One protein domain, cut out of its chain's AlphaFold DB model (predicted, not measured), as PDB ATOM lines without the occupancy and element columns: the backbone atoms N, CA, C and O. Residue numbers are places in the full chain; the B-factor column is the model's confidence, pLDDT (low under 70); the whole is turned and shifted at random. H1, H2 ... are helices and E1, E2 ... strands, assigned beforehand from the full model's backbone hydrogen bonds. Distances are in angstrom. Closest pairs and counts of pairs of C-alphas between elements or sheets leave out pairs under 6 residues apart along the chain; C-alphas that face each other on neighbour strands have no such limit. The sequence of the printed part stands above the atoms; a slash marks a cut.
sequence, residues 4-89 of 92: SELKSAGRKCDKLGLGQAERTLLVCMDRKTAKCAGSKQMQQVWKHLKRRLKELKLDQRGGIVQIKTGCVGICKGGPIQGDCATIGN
ATOM      1  N   SER A   4      98.680 149.420 118.415       87.88
ATOM      2  CA  SER A   4      99.343 148.237 118.978       87.88
ATOM      3  C   SER A   4     100.835 148.462 119.252       87.88
ATOM      4  O   SER A   4     101.349 147.996 120.271       87.88
ATOM      5  N   GLU A   5     101.517 149.217 118.389       93.06
ATOM      6  CA  GLU A   5     102.936 149.564 118.532       93.06
ATOM      7  C   GLU A   5     103.141 150.499 119.729       93.06
ATOM      8  O   GLU A   5     104.011 150.252 120.565       93.06
ATOM      9  N   LEU A   6     102.264 151.498 119.878       90.06
ATOM     10  CA  LEU A   6     102.251 152.416 121.021       90.06
ATOM     11  C   LEU A   6     102.090 151.688 122.361       90.06
ATOM     12  O   LEU A   6     102.839 151.946 123.303       90.06
ATOM     13  N   LYS A   7     101.164 150.724 122.445       91.38
ATOM     14  CA  LYS A   7     100.983 149.899 123.655       91.38
ATOM     15  C   LYS A   7     102.231 149.080 123.991       91.38
ATOM     16  O   LYS A   7     102.561 148.902 125.161       91.38
ATOM     17  N   SER A   8     102.925 148.563 122.978       91.62
ATOM     18  CA  SER A   8     104.172 147.817 123.174       91.62
ATOM     19  C   SER A   8     105.304 148.714 123.682       91.62
ATOM     20  O   SER A   8     105.999 148.353 124.635       91.62
ATOM     21  N   ALA A   9     105.438 149.910 123.102       88.44
ATOM     22  CA  ALA A   9     106.394 150.917 123.543       88.44
ATOM     23  C   ALA A   9     106.146 151.339 125.002       88.44
ATOM     24  O   ALA A   9     107.092 151.356 125.788       88.44
ATOM     25  N   GLY A  10     104.884 151.567 125.390       89.56
ATOM     26  CA  GLY A  10     104.499 151.883 126.772       89.56
ATOM     27  C   GLY A  10     104.964 150.822 127.773       89.56
ATOM     28  O   GLY A  10     105.727 151.126 128.685       89.56
ATOM     29  N   ARG A  11     104.656 149.540 127.521       91.69
ATOM     30  CA  ARG A  11     105.117 148.428 128.380       91.69
ATOM     31  C   ARG A  11     106.638 148.372 128.517       91.69
ATOM     32  O   ARG A  11     107.167 148.005 129.569       91.69
ATOM     33  N   LYS A  12     107.367 148.688 127.444       89.38
ATOM     34  CA  LYS A  12     108.830 148.733 127.484       89.38
ATOM     35  C   LYS A  12     109.326 149.914 128.319       89.38
ATOM     36  O   LYS A  12     110.277 149.731 129.074       89.38
ATOM     37  N   CYS A  13     108.671 151.067 128.209       87.44
ATOM     38  CA  CYS A  13     108.928 152.257 129.015       87.44
ATOM     39  C   CYS A  13     108.805 151.943 130.517       87.44
ATOM     40  O   CYS A  13     109.747 152.174 131.277       87.44
ATOM     41  N   ASP A  14     107.717 151.274 130.911       88.12
ATOM     42  CA  ASP A  14     107.452 150.865 132.299       88.12
ATOM     43  C   ASP A  14     108.458 149.829 132.808       88.12
ATOM     44  O   ASP A  14     108.906 149.858 133.957       88.12
ATOM     45  N   LYS A  15     108.855 148.888 131.944       86.31
ATOM     46  CA  LYS A  15     109.881 147.893 132.283       86.31
ATOM     47  C   LYS A  15     111.243 148.542 132.530       86.31
ATOM     48  O   LYS A  15     111.985 148.056 133.376       86.31
ATOM     49  N   LEU A  16     111.566 149.602 131.793       84.38
ATOM     50  CA  LEU A  16     112.808 150.359 131.954       84.38
ATOM     51  C   LEU A  16     112.745 151.384 133.095       84.38
ATOM     52  O   LEU A  16     113.782 151.936 133.444       84.38
ATOM     53  N   GLY A  17     111.565 151.631 133.676       85.88
ATOM     54  CA  GLY A  17     111.382 152.600 134.759       85.88
ATOM     55  C   GLY A  17     111.501 154.058 134.313       85.88
ATOM     56  O   GLY A  17     111.686 154.928 135.154       85.88
ATOM     57  N   LEU A  18     111.387 154.341 133.009       84.69
ATOM     58  CA  LEU A  18     111.597 155.684 132.451       84.69
ATOM     59  C   LEU A  18     110.594 156.717 132.982       84.69
ATOM     60  O   LEU A  18     110.976 157.849 133.236       84.69
ATOM     61  N   GLY A  19     109.335 156.324 133.189       84.50
ATOM     62  CA  GLY A  19     108.309 157.205 133.765       84.50
ATOM     63  C   GLY A  19     108.398 157.384 135.284       84.50
ATOM     64  O   GLY A  19     107.637 158.162 135.841       84.50
ATOM     65  N   GLN A  20     109.284 156.646 135.957       85.75
ATOM     66  CA  GLN A  20     109.457 156.687 137.415       85.75
ATOM     67  C   GLN A  20     110.821 157.261 137.817       85.75
ATOM     68  O   GLN A  20     111.046 157.493 138.996       85.75
ATOM     69  N   ALA A  21     111.735 157.447 136.861       87.25
ATOM     70  CA  ALA A  21     113.122 157.802 137.122       87.25
ATOM     71  C   ALA A  21     113.248 159.169 137.811       87.25
ATOM     72  O   ALA A  21     112.844 160.184 137.248       87.25
ATOM     73  N   GLU A  22     113.880 159.206 138.983       87.56
ATOM     74  CA  GLU A  22     114.186 160.448 139.704       87.56
ATOM     75  C   GLU A  22     115.138 161.350 138.906       87.56
ATOM     76  O   GLU A  22     115.032 162.582 138.906       87.56
ATOM     77  N   ARG A  23     116.094 160.726 138.209       88.31
ATOM     78  CA  ARG A  23     117.055 161.398 137.335       88.31
ATOM     79  C   ARG A  23     117.304 160.559 136.093       88.31
ATOM     80  O   ARG A  23     117.391 159.334 136.144       88.31
ATOM     81  N   THR A  24     117.479 161.239 134.968       87.88
ATOM     82  CA  THR A  24     117.895 160.606 133.716       87.88
ATOM     83  C   THR A  24     119.244 161.161 133.311       87.88
ATOM     84  O   THR A  24     119.315 162.323 132.936       87.88
ATOM     85  N   LEU A  25     120.287 160.336 133.357       87.81
ATOM     86  CA  LEU A  25     121.618 160.671 132.868       87.81
ATOM     87  C   LEU A  25     121.707 160.425 131.364       87.81
ATOM     88  O   LEU A  25     121.628 159.287 130.890       87.81
ATOM     89  N   LEU A  26     121.922 161.498 130.616       86.62
ATOM     90  CA  LEU A  26     122.243 161.454 129.199       86.62
ATOM     91  C   LEU A  26     123.759 161.403 129.048       86.62
ATOM     92  O   LEU A  26     124.463 162.266 129.567       86.62
ATOM     93  N   VAL A  27     124.260 160.385 128.347       87.44
ATOM     94  CA  VAL A  27     125.697 160.186 128.130       87.44
ATOM     95  C   VAL A  27     125.996 160.268 126.644       87.44
ATOM     96  O   VAL A  27     125.571 159.398 125.874       87.44
ATOM     97  N   CYS A  28     126.773 161.280 126.254       88.50
ATOM     98  CA  CYS A  28     127.222 161.422 124.874       88.50
ATOM     99  C   CYS A  28     128.087 160.220 124.461       88.50
ATOM    100  O   CYS A  28     129.151 159.962 125.028       88.50
ATOM    101  N   MET A  29     127.626 159.495 123.443       88.81
ATOM    102  CA  MET A  29     128.287 158.331 122.848       88.81
ATOM    103  C   MET A  29     128.432 158.512 121.329       88.81
ATOM    104  O   MET A  29     128.332 157.545 120.565       88.81
ATOM    105  N   ASP A  30     128.619 159.754 120.873       88.44
ATOM    106  CA  ASP A  30     128.728 160.061 119.450       88.44
ATOM    107  C   ASP A  30     130.051 159.573 118.854       88.44
ATOM    108  O   ASP A  30     131.098 160.214 118.945       88.44
ATOM    109  N   ARG A  31     129.964 158.425 118.181       83.31
ATOM    110  CA  ARG A  31     131.076 157.814 117.449       83.31
ATOM    111  C   ARG A  31     131.294 158.411 116.060       83.31
ATOM    112  O   ARG A  31     132.312 158.093 115.460       83.31
ATOM    113  N   LYS A  32     130.348 159.199 115.527       83.75
ATOM    114  CA  LYS A  32     130.460 159.783 114.183       83.75
ATOM    115  C   LYS A  32     131.417 160.964 114.201       83.75
ATOM    116  O   LYS A  32     132.350 160.998 113.412       83.75
ATOM    117  N   THR A  33     131.185 161.916 115.104       78.69
ATOM    118  CA  THR A  33     132.047 163.102 115.213       78.69
ATOM    119  C   THR A  33     133.212 162.886 116.173       78.69
ATOM    120  O   THR A  33     134.261 163.492 115.982       78.69
ATOM    121  N   ALA A  34     133.030 162.041 117.200       78.12
ATOM    122  CA  ALA A  34     134.022 161.723 118.234       78.12
ATOM    123  C   ALA A  34     134.666 162.954 118.908       78.12
ATOM    124  O   ALA A  34     135.748 162.857 119.482       78.12
ATOM    125  N   LYS A  35     133.991 164.112 118.875       79.75
ATOM    126  CA  LYS A  35     134.525 165.382 119.391       79.75
ATOM    127  C   LYS A  35     134.595 165.434 120.918       79.75
ATOM    128  O   LYS A  35     135.443 166.133 121.456       79.75
ATOM    129  N   CYS A  36     133.707 164.721 121.615       80.38
ATOM    130  CA  CYS A  36     133.683 164.694 123.084       80.38
ATOM    131  C   CYS A  36     134.765 163.782 123.679       80.38
ATOM    132  O   CYS A  36     135.349 164.109 124.705       80.38
ATOM    133  N   ALA A  37     134.976 162.603 123.088       83.19
ATOM    134  CA  ALA A  37     135.928 161.597 123.554       83.19
ATOM    135  C   ALA A  37     136.128 160.510 122.490       83.19
ATOM    136  O   ALA A  37     135.258 160.267 121.652       83.19
ATOM    137  N   GLY A  38     137.246 159.787 122.574       85.12
ATOM    138  CA  GLY A  38     137.476 158.616 121.731       85.12
ATOM    139  C   GLY A  38     136.494 157.476 122.032       85.12
ATOM    140  O   GLY A  38     136.066 157.274 123.168       85.12
ATOM    141  N   SER A  39     136.194 156.654 121.023       88.06
ATOM    142  CA  SER A  39     135.225 155.544 121.119       88.06
ATOM    143  C   SER A  39     135.527 154.570 122.276       88.06
ATOM    144  O   SER A  39     134.622 154.140 122.994       88.06
ATOM    145  N   LYS A  40     136.813 154.259 122.514       89.44
ATOM    146  CA  LYS A  40     137.248 153.414 123.642       89.44
ATOM    147  C   LYS A  40     136.951 154.070 124.996       89.44
ATOM    148  O   LYS A  40     136.418 153.407 125.882       89.44
ATOM    149  N   GLN A  41     137.238 155.362 125.131       88.56
ATOM    150  CA  GLN A  41     137.013 156.128 126.357       88.56
ATOM    151  C   GLN A  41     135.517 156.248 126.673       88.56
ATOM    152  O   GLN A  41     135.106 155.962 127.794       88.56
ATOM    153  N   MET A  42     134.683 156.551 125.674       88.75
ATOM    154  CA  MET A  42     133.220 156.566 125.814       88.75
ATOM    155  C   MET A  42     132.683 155.229 126.360       88.75
ATOM    156  O   MET A  42     131.870 155.195 127.283       88.75
ATOM    157  N   GLN A  43     133.176 154.098 125.841       91.19
ATOM    158  CA  GLN A  43     132.783 152.773 126.336       91.19
ATOM    159  C   GLN A  43     133.279 152.491 127.759       91.19
ATOM    160  O   GLN A  43     132.560 151.855 128.533       91.19
ATOM    161  N   GLN A  44     134.485 152.942 128.115       91.44
ATOM    162  CA  GLN A  44     135.010 152.820 129.478       91.44
ATOM    163  C   GLN A  44     134.158 153.617 130.471       91.44
ATOM    164  O   GLN A  44     133.728 153.048 131.474       91.44
ATOM    165  N   VAL A  45     133.828 154.873 130.150       90.12
ATOM    166  CA  VAL A  45     132.940 155.723 130.960       90.12
ATOM    167  C   VAL A  45     131.569 155.073 131.123       90.12
ATOM    168  O   VAL A  45     131.079 154.950 132.242       90.12
ATOM    169  N   TRP A  46     130.979 154.550 130.045       92.25
ATOM    170  CA  TRP A  46     129.690 153.859 130.118       92.25
ATOM    171  C   TRP A  46     129.724 152.619 131.025       92.25
ATOM    172  O   TRP A  46     128.803 152.375 131.804       92.25
ATOM    173  N   LYS A  47     130.782 151.802 130.940       94.50
ATOM    174  CA  LYS A  47     130.951 150.632 131.819       94.50
ATOM    175  C   LYS A  47     131.129 151.049 133.276       94.50
ATOM    176  O   LYS A  47     130.510 150.442 134.148       94.50
ATOM    177  N   HIS A  48     131.944 152.074 133.521       93.62
ATOM    178  CA  HIS A  48     132.174 152.620 134.851       93.62
ATOM    179  C   HIS A  48     130.871 153.147 135.465       93.62
ATOM    180  O   HIS A  48     130.523 152.731 136.564       93.62
ATOM    181  N   LEU A  49     130.109 153.964 134.726       92.44
ATOM    182  CA  LEU A  49     128.833 154.521 135.181       92.44
ATOM    183  C   LEU A  49     127.860 153.416 135.603       92.44
ATOM    184  O   LEU A  49     127.383 153.415 136.734       92.44
ATOM    185  N   LYS A  50     127.631 152.419 134.737       92.12
ATOM    186  CA  LYS A  50     126.753 151.281 135.059       92.12
ATOM    187  C   LYS A  50     127.164 150.563 136.340       92.12
ATOM    188  O   LYS A  50     126.303 150.159 137.114       92.12
ATOM    189  N   ARG A  51     128.468 150.357 136.531       95.12
ATOM    190  CA  ARG A  51     129.002 149.689 137.718       95.12
ATOM    191  C   ARG A  51     128.772 150.538 138.970       95.12
ATOM    192  O   ARG A  51     128.273 150.013 139.956       95.12
ATOM    193  N   ARG A  52     129.067 151.839 138.918       94.56
ATOM    194  CA  ARG A  52     128.879 152.755 140.053       94.56
ATOM    195  C   ARG A  52     127.419 152.901 140.456       94.56
ATOM    196  O   ARG A  52     127.129 152.858 141.644       94.56
ATOM    197  N   LEU A  53     126.505 153.010 139.492       93.00
ATOM    198  CA  LEU A  53     125.073 153.085 139.793       93.00
ATOM    199  C   LEU A  53     124.580 151.827 140.522       93.00
ATOM    200  O   LEU A  53     123.837 151.949 141.489       93.00
ATOM    201  N   LYS A  54     125.067 150.641 140.133       92.25
ATOM    202  CA  LYS A  54     124.784 149.378 140.837       92.25
ATOM    203  C   LYS A  54     125.357 149.337 142.246       92.25
ATOM    204  O   LYS A  54     124.660 148.962 143.181       92.25
ATOM    205  N   GLU A  55     126.622 149.719 142.401       94.62
ATOM    206  CA  GLU A  55     127.304 149.748 143.704       94.62
ATOM    207  C   GLU A  55     126.600 150.688 144.690       94.62
ATOM    208  O   GLU A  55     126.471 150.365 145.867       94.62
ATOM    209  N   LEU A  56     126.092 151.818 144.194       93.31
ATOM    210  CA  LEU A  56     125.330 152.791 144.976       93.31
ATOM    211  C   LEU A  56     123.838 152.447 145.094       93.31
ATOM    212  O   LEU A  56     123.105 153.176 145.753       93.31
ATOM    213  N   LYS A  57     123.378 151.354 144.468       90.56
ATOM    214  CA  LYS A  57     121.965 150.936 144.409       90.56
ATOM    215  C   LYS A  57     121.029 151.998 143.812       90.56
ATOM    216  O   LYS A  57     119.839 152.011 144.111       90.56
ATOM    217  N   LEU A  58     121.559 152.851 142.937       91.19
ATOM    218  CA  LEU A  58     120.830 153.925 142.261       91.19
ATOM    219  C   LEU A  58     120.209 153.483 140.928       91.19
ATOM    220  O   LEU A  58     119.514 154.274 140.312       91.19
ATOM    221  N   ASP A  59     120.441 152.255 140.455       84.44
ATOM    222  CA  ASP A  59     119.914 151.751 139.174       84.44
ATOM    223  C   ASP A  59     118.587 150.975 139.289       84.44
ATOM    224  O   ASP A  59     118.178 150.288 138.349       84.44
ATOM    225  N   GLN A  60     117.910 151.064 140.437       79.75
ATOM    226  CA  GLN A  60     116.621 150.409 140.674       79.75
ATOM    227  C   GLN A  60     115.457 151.166 140.013       79.75
ATOM    228  O   GLN A  60     115.605 152.299 139.552       79.75
ATOM    229  N   ARG A  61     114.268 150.544 139.967       71.88
ATOM    230  CA  ARG A  61     113.045 151.221 139.503       71.88
ATOM    231  C   ARG A  61     112.819 152.489 140.322       71.88
ATOM    232  O   ARG A  61     112.717 152.415 141.539       71.88
ATOM    233  N   GLY A  62     112.728 153.619 139.634       71.31
ATOM    234  CA  GLY A  62     112.559 154.924 140.261       71.31
ATOM    235  C   GLY A  62     113.857 155.691 140.515       71.31
ATOM    236  O   GLY A  62     113.802 156.876 140.805       71.31
ATOM    237  N   GLY A  63     115.019 155.051 140.363       86.44
ATOM    238  CA  GLY A  63     116.320 155.690 140.539       86.44
ATOM    239  C   GLY A  63     116.823 156.396 139.279       86.44
ATOM    240  O   GLY A  63     116.078 157.020 138.521       86.44
ATOM    241  N   ILE A  64     118.123 156.274 139.041       90.25
ATOM    242  CA  ILE A  64     118.823 156.888 137.923       90.25
ATOM    243  C   ILE A  64     118.735 155.997 136.684       90.25
ATOM    244  O   ILE A  64     119.321 154.912 136.622       90.25
ATOM    245  N   VAL A  65     118.081 156.507 135.640       89.94
ATOM    246  CA  VAL A  65     118.112 155.889 134.311       89.94
ATOM    247  C   VAL A  65     119.222 156.511 133.474       89.94
ATOM    248  O   VAL A  65     119.488 157.703 133.530       89.94
ATOM    249  N   GLN A  66     119.890 155.685 132.682       90.12
ATOM    250  CA  GLN A  66     121.014 156.076 131.840       90.12
ATOM    251  C   GLN A  66     120.668 155.846 130.369       90.12
ATOM    252  O   GLN A  66     120.270 154.745 129.977       90.12
ATOM    253  N   ILE A  67     120.848 156.875 129.546       89.50
ATOM    254  CA  ILE A  67     120.531 156.866 128.117       89.50
ATOM    255  C   ILE A  67     121.784 157.250 127.337       89.50
ATOM    256  O   ILE A  67     122.455 158.235 127.635       89.50
ATOM    257  N   LYS A  68     122.097 156.464 126.306       90.81
ATOM    258  CA  LYS A  68     123.142 156.822 125.346       90.81
ATOM    259  C   LYS A  68     122.573 157.822 124.352       90.81
ATOM    260  O   LYS A  68     121.578 157.516 123.698       90.81
ATOM    261  N   THR A  69     123.229 158.961 124.200       90.06
ATOM    262  CA  THR A  69     122.803 160.024 123.288       90.06
ATOM    263  C   THR A  69     123.855 160.307 122.221       90.06
ATOM    264  O   THR A  69     125.019 159.903 122.330       90.06
ATOM    265  N   GLY A  70     123.427 160.979 121.150       87.50
ATOM    266  CA  GLY A  70     124.341 161.640 120.219       87.50
ATOM    267  C   GLY A  70     124.955 162.905 120.830       87.50
ATOM    268  O   GLY A  70     124.693 163.243 121.984       87.50
ATOM    269  N   CYS A  71     125.776 163.605 120.047       84.50
ATOM    270  CA  CYS A  71     126.383 164.858 120.479       84.50
ATOM    271  C   CYS A  71     125.303 165.923 120.698       84.50
ATOM    272  O   CYS A  71     124.449 166.122 119.836       84.50
ATOM    273  N   VAL A  72     125.373 166.616 121.835       81.62
ATOM    274  CA  VAL A  72     124.464 167.716 122.202       81.62
ATOM    275  C   VAL A  72     125.087 169.099 121.963       81.62
ATOM    276  O   VAL A  72     124.566 170.104 122.422       81.62
ATOM    277  N   GLY A  73     126.221 169.162 121.257       78.50
ATOM    278  CA  GLY A  73     126.879 170.417 120.864       78.50
ATOM    279  C   GLY A  73     127.893 170.973 121.868       78.50
ATOM    280  O   GLY A  73     128.607 171.919 121.550       78.50
ATOM    281  N   ILE A  74     128.031 170.353 123.039       75.31
ATOM    282  CA  ILE A  74     128.979 170.773 124.073       75.31
ATOM    283  C   ILE A  74     130.077 169.696 124.162       75.31
ATOM    284  O   ILE A  74     129.858 168.591 124.647       75.31
ATOM    285  N   CYS A  75     131.255 169.965 123.591       76.19
ATOM    286  CA  CYS A  75     132.350 168.978 123.516       76.19
ATOM    287  C   CYS A  75     133.559 169.326 124.393       76.19
ATOM    288  O   CYS A  75     134.350 168.444 124.727       76.19
ATOM    289  N   LYS A  76     133.712 170.601 124.767       64.38
ATOM    290  CA  LYS A  76     134.797 171.063 125.640       64.38
ATOM    291  C   LYS A  76     134.453 170.654 127.079       64.38
ATOM    292  O   LYS A  76     133.570 171.255 127.673       64.38
ATOM    293  N   GLY A  77     135.091 169.596 127.592       58.38
ATOM    294  CA  GLY A  77     134.824 169.040 128.933       58.38
ATOM    295  C   GLY A  77     134.683 167.511 129.011       58.38
ATOM    296  O   GLY A  77     134.595 166.967 130.106       58.38
ATOM    297  N   GLY A  78     134.711 166.791 127.881       57.06
ATOM    298  CA  GLY A  78     134.599 165.324 127.855       57.06
ATOM    299  C   GLY A  78     133.161 164.821 127.653       57.06
ATOM    300  O   GLY A  78     132.280 165.608 127.303       57.06
ATOM    301  N   PRO A  79     132.886 163.505 127.784       57.16
ATOM    302  CA  PRO A  79     131.552 162.957 127.561       57.16
ATOM    303  C   PRO A  79     130.605 163.490 128.632       57.16
ATOM    304  O   PRO A  79     130.686 163.112 129.799       57.16
ATOM    305  N   ILE A  80     129.717 164.383 128.213       60.53
ATOM    306  CA  ILE A  80     128.803 165.058 129.123       60.53
ATOM    307  C   ILE A  80     127.843 164.041 129.708       60.53
ATOM    308  O   ILE A  80     127.168 163.315 128.973       60.53
ATOM    309  N   GLN A  81     127.827 164.009 131.035       57.94
ATOM    310  CA  GLN A  81     126.762 163.453 131.846       57.94
ATOM    311  C   GLN A  81     125.894 164.632 132.271       57.94
ATOM    312  O   GLN A  81     126.213 165.321 133.233       57.94
ATOM    313  N   GLY A  82     124.848 164.910 131.500       56.03
ATOM    314  CA  GLY A  82     123.816 165.859 131.904       56.03
ATOM    315  C   GLY A  82     122.636 165.068 132.435       56.03
ATOM    316  O   GLY A  82     122.252 164.071 131.814       56.03
ATOM    317  N   ASP A  83     122.060 165.471 133.562       45.56
ATOM    318  CA  ASP A  83     120.690 165.069 133.832       45.56
ATOM    319  C   ASP A  83     119.736 165.913 132.965       45.56
ATOM    320  O   ASP A  83     120.053 167.025 132.535       45.56
ATOM    321  N   CYS A  84     118.559 165.371 132.655       40.50
ATOM    322  CA  CYS A  84     117.554 166.107 131.879       40.50
ATOM    323  C   CYS A  84     117.181 167.458 132.540       40.50
ATOM    324  O   CYS A  84     116.820 168.398 131.841       40.50
ATOM    325  N   ALA A  85     117.319 167.574 133.869       45.91
ATOM    326  CA  ALA A  85     117.011 168.790 134.622       45.91
ATOM    327  C   ALA A  85     118.083 169.893 134.488       45.91
ATOM    328  O   ALA A  85     117.732 171.061 134.364       45.91
ATOM    329  N   THR A  86     119.376 169.558 134.443       44.19
ATOM    330  CA  THR A  86     120.478 170.540 134.358       44.19
ATOM    331  C   THR A  86     120.705 171.023 132.927       44.19
ATOM    332  O   THR A  86     121.189 172.132 132.731       44.19
ATOM    333  N   ILE A  87     120.292 170.262 131.904       46.75
ATOM    334  CA  ILE A  87     120.289 170.762 130.513       46.75
ATOM    335  C   ILE A  87     119.321 171.948 130.345       46.75
ATOM    336  O   ILE A  87     119.561 172.803 129.497       46.75
ATOM    337  N   GLY A  88     118.291 172.056 131.190       43.09
ATOM    338  CA  GLY A  88     117.417 173.233 131.256       43.09
ATOM    339  C   GLY A  88     118.044 174.474 131.909       43.09
ATOM    340  O   GLY A  88     117.525 175.561 131.700       43.09
ATOM    341  N   ASN A  89     119.159 174.329 132.640       37.44
ATOM    342  CA  ASN A  89     119.818 175.402 133.405       37.44
ATOM    343  C   ASN A  89     121.219 175.763 132.876       37.44
ATOM    344  O   ASN A  89     121.966 176.483 133.526       37.44
TER     345      ASN A  89
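AT A GLANCE: This is residues 4 to 89 of the 92 residues of an uncharacterized protein of Rubripirellula obstinata (UniProt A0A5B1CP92). A small three-stranded sheet has the long helix H2 packed over one face, while H1 is an arm whose residues 4 to 9 stick out. The 86 printed residues, mixed in class, have three named helices and three named strands, H1 E1 H2 E2 E3 H3; the mixed sheet runs E2 E1 E3. It is only just compact, close to loose: radius of gyration of the C-alphas 14.1 A, spans 38 by 33 by 28 A.

HOW THE PARTS SIT: H1, residues 4 to 16, is not on the sheet. E1, residues 23 to 28, H2, residues 39 to 55, and E2, residues 64 to 69, form a strand-helix-strand unit, parallel neighbour strands with a helix between, its crossover right-handed. N 25 and O 65 are within hydrogen-bond range at 2.8 A. H2 makes two layers with the sheet, running along E1 at 0 degrees on the local plane, height over the sheet 10.2 A; its closest C-alpha to E2 is Leu 53, 7.6 A from that of Ile 64. E3, residues 81 to 83, is antiparallel to E1, with N 26 and O 82 within hydrogen-bond range at 2.9 A. H3, residues 86 to 89, is not on the sheet. Every O i to N i+4 pair is within range in H1 and H2; H3 is too short for one.

IN THESE COORDINATES: H1 begins at C-alpha 4 (99.343, 148.237, 118.978) and measures 18.8 A, H2 24.6 A. H3 ends at C-alpha 89 (119.818, 175.402, 133.405).

THE WHOLE: The farthest C-alphas, Ser 4 and Lys 76, are 42.7 A apart. The printed part has no cut; the E2 to E3 link is long. Residues 76 to 89 have pLDDT under 70.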